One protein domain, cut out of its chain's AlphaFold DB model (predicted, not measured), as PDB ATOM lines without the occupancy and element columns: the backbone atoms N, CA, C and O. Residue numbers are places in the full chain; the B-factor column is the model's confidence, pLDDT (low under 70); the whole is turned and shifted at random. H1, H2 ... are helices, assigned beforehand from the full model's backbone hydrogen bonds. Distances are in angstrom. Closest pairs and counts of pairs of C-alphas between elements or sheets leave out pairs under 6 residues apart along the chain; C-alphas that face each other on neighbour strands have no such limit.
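What this domain is: This is residues 290 to 354 of the 355 residues of an uncharacterized protein of Gregarina niphandrodes (UniProt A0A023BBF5). Three helices pack in chain order, H2 in the middle with H1 and the longest, H3, each crossing it steeply; after H3 a loop-rich tail, residues 334 to 354, folds back at one end, and its residues 338 to 344 stick out. The printed part has 65 residues, with three named helices, H1, H2, H3, no named strand, and the class all helix. It is compact, with a radius of gyration of the C-alphas of 11.3 A and spans of 29 by 20 by 19 A.

Where its parts are: H1 is residues 290 to 299, from C-alpha 290 at (260.162, 243.292, 326.141). H2 is residues 304 to 312. H3 is residues 318 to 333, 23.7 A long, ending at C-alpha 333 at (275.528, 257.558, 340.010).

How they stand to each other: H1 and H2 touch, closest at the C-alphas of Tyr 293 and Ala 306, 5.0 A, at a steep tilt of 50 degrees, opposite ways. H2 and H3 touch, closest at the C-alphas of Ile 307 and Thr 324, 6.2 A, at a steep tilt of 64 degrees, opposite ways. H1 and H3 are apart. Every O i to N i+4 pair is within hydrogen-bond range in H1 and H2, and 11 of 12 in H3.

The domain as a whole: The C-alphas farthest apart, of Gly 318 and Gly 343, are 32.8 A apart. The printed part has no cut, and both links are tight. Residues 342 to 343 have pLDDT under 70.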
ATOM      1  N   ARG A 290     260.598 243.449 324.753       96.88
ATOM      2  CA  ARG A 290     260.162 243.292 326.141       96.88
ATOM      3  C   ARG A 290     260.479 241.889 326.654       96.88
ATOM      4  O   ARG A 290     261.195 241.764 327.645       96.88
ATOM      5  N   ALA A 291     260.047 240.852 325.934       97.38
ATOM      6  CA  ALA A 291     260.325 239.460 326.299       97.38
ATOM      7  C   ALA A 291     261.838 239.155 326.371       97.38
ATOM      8  O   ALA A 291     262.294 238.435 327.265       97.38
ATOM      9  N   PHE A 292     262.641 239.737 325.472       98.00
ATOM     10  CA  PHE A 292     264.101 239.614 325.495       98.00
ATOM     11  C   PHE A 292     264.733 240.243 326.747       98.00
ATOM     12  O   PHE A 292     265.570 239.612 327.386       98.00
ATOM     13  N   TYR A 293     264.343 241.460 327.139       97.94
ATOM     14  CA  TYR A 293     264.924 242.100 328.326       97.94
ATOM     15  C   TYR A 293     264.387 241.535 329.649       97.94
ATOM     16  O   TYR A 293     265.153 241.464 330.609       97.94
ATOM     17  N   GLU A 294     263.131 241.077 329.703       96.50
ATOM     18  CA  GLU A 294     262.586 240.342 330.856       96.50
ATOM     19  C   GLU A 294     263.354 239.026 331.085       96.50
ATOM     20  O   GLU A 294     263.854 238.786 332.185       96.50
ATOM     21  N   SER A 295     263.532 238.208 330.038       97.81
ATOM     22  CA  SER A 295     264.299 236.954 330.134       97.81
ATOM     23  C   SER A 295     265.781 237.188 330.445       97.81
ATOM     24  O   SER A 295     266.328 236.529 331.329       97.81
ATOM     25  N   LEU A 296     266.416 238.188 329.820       97.75
ATOM     26  CA  LEU A 296     267.804 238.559 330.109       97.75
ATOM     27  C   LEU A 296     267.999 239.044 331.556       97.75
ATOM     28  O   LEU A 296     269.068 238.840 332.126       97.75
ATOM     29  N   LEU A 297     266.994 239.685 332.158       97.25
ATOM     30  CA  LEU A 297     267.036 240.088 333.564       97.25
ATOM     31  C   LEU A 297     266.862 238.893 334.511       97.25
ATOM     32  O   LEU A 297     267.533 238.845 335.541       97.25
ATOM     33  N   ALA A 298     265.984 237.947 334.165       96.81
ATOM     34  CA  ALA A 298     265.765 236.724 334.936       96.81
ATOM     35  C   ALA A 298     267.005 235.812 334.935       96.81
ATOM     36  O   ALA A 298     267.373 235.276 335.977       96.81
ATOM     37  N   GLU A 299     267.681 235.681 333.789       97.75
ATOM     38  CA  GLU A 299     268.947 234.948 333.671       97.75
ATOM     39  C   GLU A 299     270.111 235.714 334.325       97.75
ATOM     40  O   GLU A 299     270.928 235.135 335.037       97.75
ATOM     41  N   ASN A 300     270.184 237.033 334.108       96.19
ATOM     42  CA  ASN A 300     271.287 237.877 334.561       96.19
ATOM     43  C   ASN A 300     270.785 239.138 335.301       96.19
ATOM     44  O   ASN A 300     270.788 240.237 334.730       96.19
ATOM     45  N   PRO A 301     270.496 239.058 336.621       95.31
ATOM     46  CA  PRO A 301     270.026 240.188 337.444       95.31
ATOM     47  C   PRO A 301     271.022 241.352 337.629       95.31
ATOM     48  O   PRO A 301     270.738 242.301 338.370       95.31
ATOM     49  N   ARG A 302     272.204 241.250 337.001       94.25
ATOM     50  CA  ARG A 302     273.292 242.244 336.925       94.25
ATOM     51  C   ARG A 302     273.418 242.881 335.525       94.25
ATOM     52  O   ARG A 302     274.308 243.695 335.285       94.25
ATOM     53  N   SER A 303     272.552 242.518 334.573       95.38
ATOM     54  CA  SER A 303     272.586 243.025 333.195       95.38
ATOM     55  C   SER A 303     272.191 244.505 333.134       95.38
ATOM     56  O   SER A 303     271.016 244.860 333.223       95.38
ATOM     57  N   ILE A 304     273.182 245.386 332.945       95.12
ATOM     58  CA  ILE A 304     272.993 246.850 332.898       95.12
ATOM     59  C   ILE A 304     271.963 247.260 331.832       95.12
ATOM     60  O   ILE A 304     271.165 248.166 332.068       95.12
ATOM     61  N   ILE A 305     271.959 246.593 330.671       95.56
ATOM     62  CA  ILE A 305     271.025 246.901 329.577       95.56
ATOM     63  C   ILE A 305     269.588 246.482 329.905       95.56
ATOM     64  O   ILE A 305     268.669 247.245 329.618       95.56
ATOM     65  N   ALA A 306     269.400 245.334 330.564       96.88
ATOM     66  CA  ALA A 306     268.080 244.862 330.972       96.88
ATOM     67  C   ALA A 306     267.512 245.727 332.105       96.88
ATOM     68  O   ALA A 306     266.386 246.202 332.002       96.88
ATOM     69  N   ILE A 307     268.319 246.034 333.131       97.06
ATOM     70  CA  ILE A 307     267.938 246.946 334.223       97.06
ATOM     71  C   ILE A 307     267.518 248.310 333.662       97.06
ATOM     72  O   ILE A 307     266.460 248.821 334.024       97.06
ATOM     73  N   LYS A 308     268.309 248.883 332.742       96.56
ATOM     74  CA  LYS A 308     267.976 250.158 332.097       96.56
ATOM     75  C   LYS A 308     266.638 250.088 331.362       96.56
ATOM     76  O   LYS A 308     265.795 250.951 331.576       96.56
ATOM     77  N   TYR A 309     266.458 249.089 330.496       97.38
ATOM     78  CA  TYR A 309     265.244 248.952 329.693       97.38
ATOM     79  C   TYR A 309     264.012 248.757 330.583       97.38
ATOM     80  O   TYR A 309     263.048 249.507 330.458       97.38
ATOM     81  N   CYS A 310     264.062 247.812 331.522       96.94
ATOM     82  CA  CYS A 310     262.928 247.473 332.375       96.94
ATOM     83  C   CYS A 310     262.477 248.631 333.280       96.94
ATOM     84  O   CYS A 310     261.275 248.767 333.511       96.94
ATOM     85  N   VAL A 311     263.408 249.471 333.754       97.06
ATOM     86  CA  VAL A 311     263.092 250.674 334.545       97.06
ATOM     87  C   VAL A 311     262.594 251.815 333.650       97.06
ATOM     88  O   VAL A 311     261.494 252.306 333.876       97.06
ATOM     89  N   GLU A 312     263.327 252.198 332.593       96.19
ATOM     90  CA  GLU A 312     262.926 253.323 331.719       96.19
ATOM     91  C   GLU A 312     261.573 253.095 331.023       96.19
ATOM     92  O   GLU A 312     260.877 254.063 330.721       96.19
ATOM     93  N   GLN A 313     261.205 251.835 330.772       96.44
ATOM     94  CA  GLN A 313     259.946 251.432 330.135       96.44
ATOM     95  C   GLN A 313     258.858 251.007 331.141       96.44
ATOM     96  O   GLN A 313     257.756 250.664 330.729       96.44
ATOM     97  N   GLY A 314     259.142 250.972 332.452       95.50
ATOM     98  CA  GLY A 314     258.158 250.593 333.478       95.50
ATOM     99  C   GLY A 314     257.621 249.157 333.355       95.50
ATOM    100  O   GLY A 314     256.492 248.888 333.768       95.50
ATOM    101  N   VAL A 315     258.402 248.238 332.783       95.69
ATOM    102  CA  VAL A 315     257.975 246.866 332.433       95.69
ATOM    103  C   VAL A 315     257.695 246.012 333.673       95.69
ATOM    104  O   VAL A 315     256.741 245.236 333.695       95.69
ATOM    105  N   LEU A 316     258.500 246.176 334.725       94.62
ATOM    106  CA  LEU A 316     258.381 245.397 335.959       94.62
ATOM    107  C   LEU A 316     257.285 245.939 336.889       94.62
ATOM    108  O   LEU A 316     256.829 247.084 336.786       94.62
ATOM    109  N   MET A 317     256.862 245.091 337.827       92.12
ATOM    110  CA  MET A 317     255.852 245.392 338.846       92.12
ATOM    111  C   MET A 317     256.249 244.773 340.196       92.12
ATOM    112  O   MET A 317     257.132 243.914 340.267       92.12
ATOM    113  N   GLY A 318     255.614 245.222 341.281       93.12
ATOM    114  CA  GLY A 318     255.801 244.654 342.621       93.12
ATOM    115  C   GLY A 318     257.206 244.847 343.209       93.12
ATOM    116  O   GLY A 318     257.802 245.921 343.117       93.12
ATOM    117  N   THR A 319     257.729 243.807 343.858       95.56
ATOM    118  CA  THR A 319     259.020 243.823 344.574       95.56
ATOM    119  C   THR A 319     260.220 243.936 343.632       95.56
ATOM    120  O   THR A 319     261.110 244.752 343.873       95.56
ATOM    121  N   GLN A 320     260.207 243.207 342.511       95.25
ATOM    122  CA  GLN A 320     261.284 243.224 341.511       95.25
ATOM    123  C   GLN A 320     261.523 244.625 340.927       95.25
ATOM    124  O   GLN A 320     262.668 245.006 340.670       95.25
ATOM    125  N   ALA A 321     260.463 245.425 340.761       95.38
ATOM    126  CA  ALA A 321     260.584 246.821 340.348       95.38
ATOM    127  C   ALA A 321     261.401 247.641 341.367       95.38
ATOM    128  O   ALA A 321     262.344 248.328 340.986       95.38
ATOM    129  N   LYS A 322     261.123 247.505 342.673       95.75
ATOM    130  CA  LYS A 322     261.850 248.226 343.737       95.75
ATOM    131  C   LYS A 322     263.327 247.813 343.819       95.75
ATOM    132  O   LYS A 322     264.202 248.663 343.980       95.75
ATOM    133  N   GLU A 323     263.627 246.524 343.672       95.50
ATOM    134  CA  GLU A 323     265.008 246.015 343.673       95.50
ATOM    135  C   GLU A 323     265.817 246.487 342.458       95.50
ATOM    136  O   GLU A 323     266.966 246.919 342.588       95.50
ATOM    137  N   THR A 324     265.226 246.416 341.262       96.12
ATOM    138  CA  THR A 324     265.878 246.876 340.028       96.12
ATOM    139  C   THR A 324     266.041 248.390 339.990       96.12
ATOM    140  O   THR A 324     267.076 248.862 339.523       96.12
ATOM    141  N   LEU A 325     265.100 249.147 340.559       96.38
ATOM    142  CA  LEU A 325     265.187 250.600 340.694       96.38
ATOM    143  C   LEU A 325     266.361 251.027 341.596       96.38
ATOM    144  O   LEU A 325     267.138 251.901 341.211       96.38
ATOM    145  N   ARG A 326     266.580 250.354 342.738       95.94
ATOM    146  CA  ARG A 326     267.771 250.580 343.590       95.94
ATOM    147  C   ARG A 326     269.076 250.352 342.817       95.94
ATOM    148  O   ARG A 326     269.961 251.208 342.835       95.94
ATOM    149  N   LYS A 327     269.175 249.235 342.084       95.81
ATOM    150  CA  LYS A 327     270.331 248.922 341.219       95.81
ATOM    151  C   LYS A 327     270.513 249.969 340.113       95.81
ATOM    152  O   LYS A 327     271.639 250.365 339.820       95.81
ATOM    153  N   TYR A 328     269.421 250.437 339.512       96.88
ATOM    154  CA  TYR A 328     269.436 251.464 338.474       96.88
ATOM    155  C   TYR A 328     270.016 252.787 338.987       96.88
ATOM    156  O   TYR A 328     270.904 253.334 338.336       96.88
ATOM    157  N   TYR A 329     269.601 253.275 340.162       96.38
ATOM    158  CA  TYR A 329     270.177 254.495 340.737       96.38
ATOM    159  C   TYR A 329     271.676 254.346 341.037       96.38
ATOM    160  O   TYR A 329     272.461 255.171 340.571       96.38
ATOM    161  N   ALA A 330     272.108 253.238 341.650       95.88
ATOM    162  CA  ALA A 330     273.534 252.978 341.884       95.88
ATOM    163  C   ALA A 330     274.369 252.997 340.578       95.88
ATOM    164  O   ALA A 330     275.435 253.610 340.507       95.88
ATOM    165  N   LEU A 331     273.863 252.393 339.496       95.00
ATOM    166  CA  LEU A 331     274.502 252.433 338.171       95.00
ATOM    167  C   LEU A 331     274.493 253.835 337.537       95.00
ATOM    168  O   LEU A 331     275.427 254.199 336.812       95.00
ATOM    169  N   LYS A 332     273.439 254.621 337.785       94.25
ATOM    170  CA  LYS A 332     273.281 255.997 337.298       94.25
ATOM    171  C   LYS A 332     274.310 256.925 337.942       94.25
ATOM    172  O   LYS A 332     274.944 257.693 337.214       94.25
ATOM    173  N   ASP A 333     274.558 256.769 339.240       94.88
ATOM    174  CA  ASP A 333     275.528 257.558 340.010       94.88
ATOM    175  C   ASP A 333     276.977 257.264 339.589       94.88
ATOM    176  O   ASP A 333     277.758 258.186 339.342       94.88
ATOM    177  N   VAL A 334     277.317 255.988 339.360       93.62
ATOM    178  CA  VAL A 334     278.618 255.583 338.777       93.62
ATOM    179  C   VAL A 334     278.725 255.972 337.284       93.62
ATOM    180  O   VAL A 334     279.790 255.888 336.667       93.62
ATOM    181  N   GLY A 335     277.640 256.461 336.673       93.44
ATOM    182  CA  GLY A 335     277.624 256.990 335.309       93.44
ATOM    183  C   GLY A 335     277.627 255.919 334.215       93.44
ATOM    184  O   GLY A 335     278.068 256.200 333.093       93.44
ATOM    185  N   ALA A 336     277.130 254.713 334.510       93.44
ATOM    186  CA  ALA A 336     277.058 253.598 333.562       93.44
ATOM    187  C   ALA A 336     276.258 253.955 332.297       93.44
ATOM    188  O   ALA A 336     276.657 253.605 331.190       93.44
ATOM    189  N   PHE A 337     275.181 254.733 332.444       91.69
ATOM    190  CA  PHE A 337     274.265 255.073 331.348       91.69
ATOM    191  C   PHE A 337     274.699 256.255 330.465       91.69
ATOM    192  O   PHE A 337     273.951 256.649 329.569       91.69
ATOM    193  N   ARG A 338     275.887 256.843 330.681       90.88
ATOM    194  CA  ARG A 338     276.375 257.946 329.833       90.88
ATOM    195  C   ARG A 338     276.639 257.438 328.404       90.88
ATOM    196  O   ARG A 338     277.399 256.483 328.255       90.88
ATOM    197  N   PRO A 339     276.132 258.102 327.343       83.62
ATOM    198  CA  PRO A 339     276.225 257.604 325.962       83.62
ATOM    199  C   PRO A 339     277.666 257.477 325.441       83.62
ATOM    200  O   PRO A 339     277.931 256.705 324.529       83.62
ATOM    201  N   ILE A 340     278.618 258.182 326.059       82.38
ATOM    202  CA  ILE A 340     280.058 258.089 325.768       82.38
ATOM    203  C   ILE A 340     280.624 256.689 326.109       82.38
ATOM    204  O   ILE A 340     281.630 256.275 325.542       82.38
ATOM    205  N   ASN A 341     279.980 255.937 327.010       72.94
ATOM    206  CA  ASN A 341     280.435 254.622 327.474       72.94
ATOM    207  C   ASN A 341     279.864 253.435 326.667       72.94
ATOM    208  O   ASN A 341     280.046 252.293 327.082       72.94
ATOM    209  N   LEU A 342     279.213 253.661 325.516       68.94
ATOM    210  CA  LEU A 342     278.570 252.600 324.716       68.94
ATOM    211  C   LEU A 342     279.531 251.525 324.157       68.94
ATOM    212  O   LEU A 342     279.073 250.526 323.614       68.94
ATOM    213  N   GLY A 343     280.848 251.722 324.274       65.31
ATOM    214  CA  GLY A 343     281.885 250.833 323.736       65.31
ATOM    215  C   GLY A 343     282.274 249.626 324.601       65.31
ATOM    216  O   GLY A 343     283.198 248.913 324.222       65.31
ATOM    217  N   GLY A 344     281.633 249.393 325.754       74.94
ATOM    218  CA  GLY A 344     281.849 248.166 326.531       74.94
ATOM    219  C   GLY A 344     281.486 248.255 328.015       74.94
ATOM    220  O   GLY A 344     281.628 249.299 328.656       74.94
ATOM    221  N   LEU A 345     281.061 247.118 328.574       78.81
ATOM    222  CA  LEU A 345     280.882 246.914 330.012       78.81
ATOM    223  C   LEU A 345     282.233 247.059 330.725       78.81
ATOM    224  O   LEU A 345     283.100 246.194 330.624       78.81
ATOM    225  N   LYS A 346     282.425 248.165 331.448       87.19
ATOM    226  CA  LYS A 346     283.628 248.363 332.263       87.19
ATOM    227  C   LYS A 346     283.548 247.479 333.516       87.19
ATOM    228  O   LYS A 346     282.502 247.482 334.168       87.19
ATOM    229  N   PRO A 347     284.638 246.803 333.928       86.06
ATOM    230  CA  PRO A 347     284.627 245.908 335.091       86.06
ATOM    231  C   PRO A 347     284.272 246.633 336.400       86.06
ATOM    232  O   PRO A 347     283.676 246.040 337.288       86.06
ATOM    233  N   GLN A 348     284.529 247.943 336.482       88.00
ATOM    234  CA  GLN A 348     284.122 248.819 337.591       88.00
ATOM    235  C   GLN A 348     282.606 248.857 337.876       88.00
ATOM    236  O   GLN A 348     282.204 249.351 338.922       88.00
ATOM    237  N   PHE A 349     281.754 248.410 336.943       89.75
ATOM    238  CA  PHE A 349     280.313 248.304 337.183       89.75
ATOM    239  C   PHE A 349     279.922 246.960 337.817       89.75
ATOM    240  O   PHE A 349     278.860 246.877 338.420       89.75
ATOM    241  N   ALA A 350     280.762 245.921 337.715       87.19
ATOM    242  CA  ALA A 350     280.477 244.609 338.299       87.19
ATOM    243  C   ALA A 350     280.494 244.659 339.836       87.19
ATOM    244  O   ALA A 350     279.579 244.139 340.469       87.19
ATOM    245  N   SER A 351     281.456 245.380 340.424       89.62
ATOM    246  CA  SER A 351     281.588 245.549 341.880       89.62
ATOM    247  C   SER A 351     280.394 246.257 342.534       89.62
ATOM    248  O   SER A 351     280.136 246.058 343.715       89.62
ATOM    249  N   VAL A 352     279.630 247.052 341.771       90.75
ATOM    250  CA  VAL A 352     278.400 247.717 342.252       90.75
ATOM    251  C   VAL A 352     277.303 246.697 342.592       90.75
ATOM    252  O   VAL A 352     276.416 246.992 343.380       90.75
ATOM    253  N   PHE A 353     277.363 245.486 342.024       86.25
ATOM    254  CA  PHE A 353     276.418 244.396 342.292       86.25
ATOM    255  C   PHE A 353     276.922 243.365 343.318       86.25
ATOM    256  O   PHE A 353     276.300 242.309 343.479       86.25
ATOM    257  N   GLU A 354     278.071 243.622 343.941       84.50
ATOM    258  CA  GLU A 354     278.681 242.794 344.996       84.50
ATOM    259  C   GLU A 354     278.660 243.491 346.365       84.50
ATOM    260  O   GLU A 354     279.126 242.916 347.345       84.50
TER     261      GLU A 354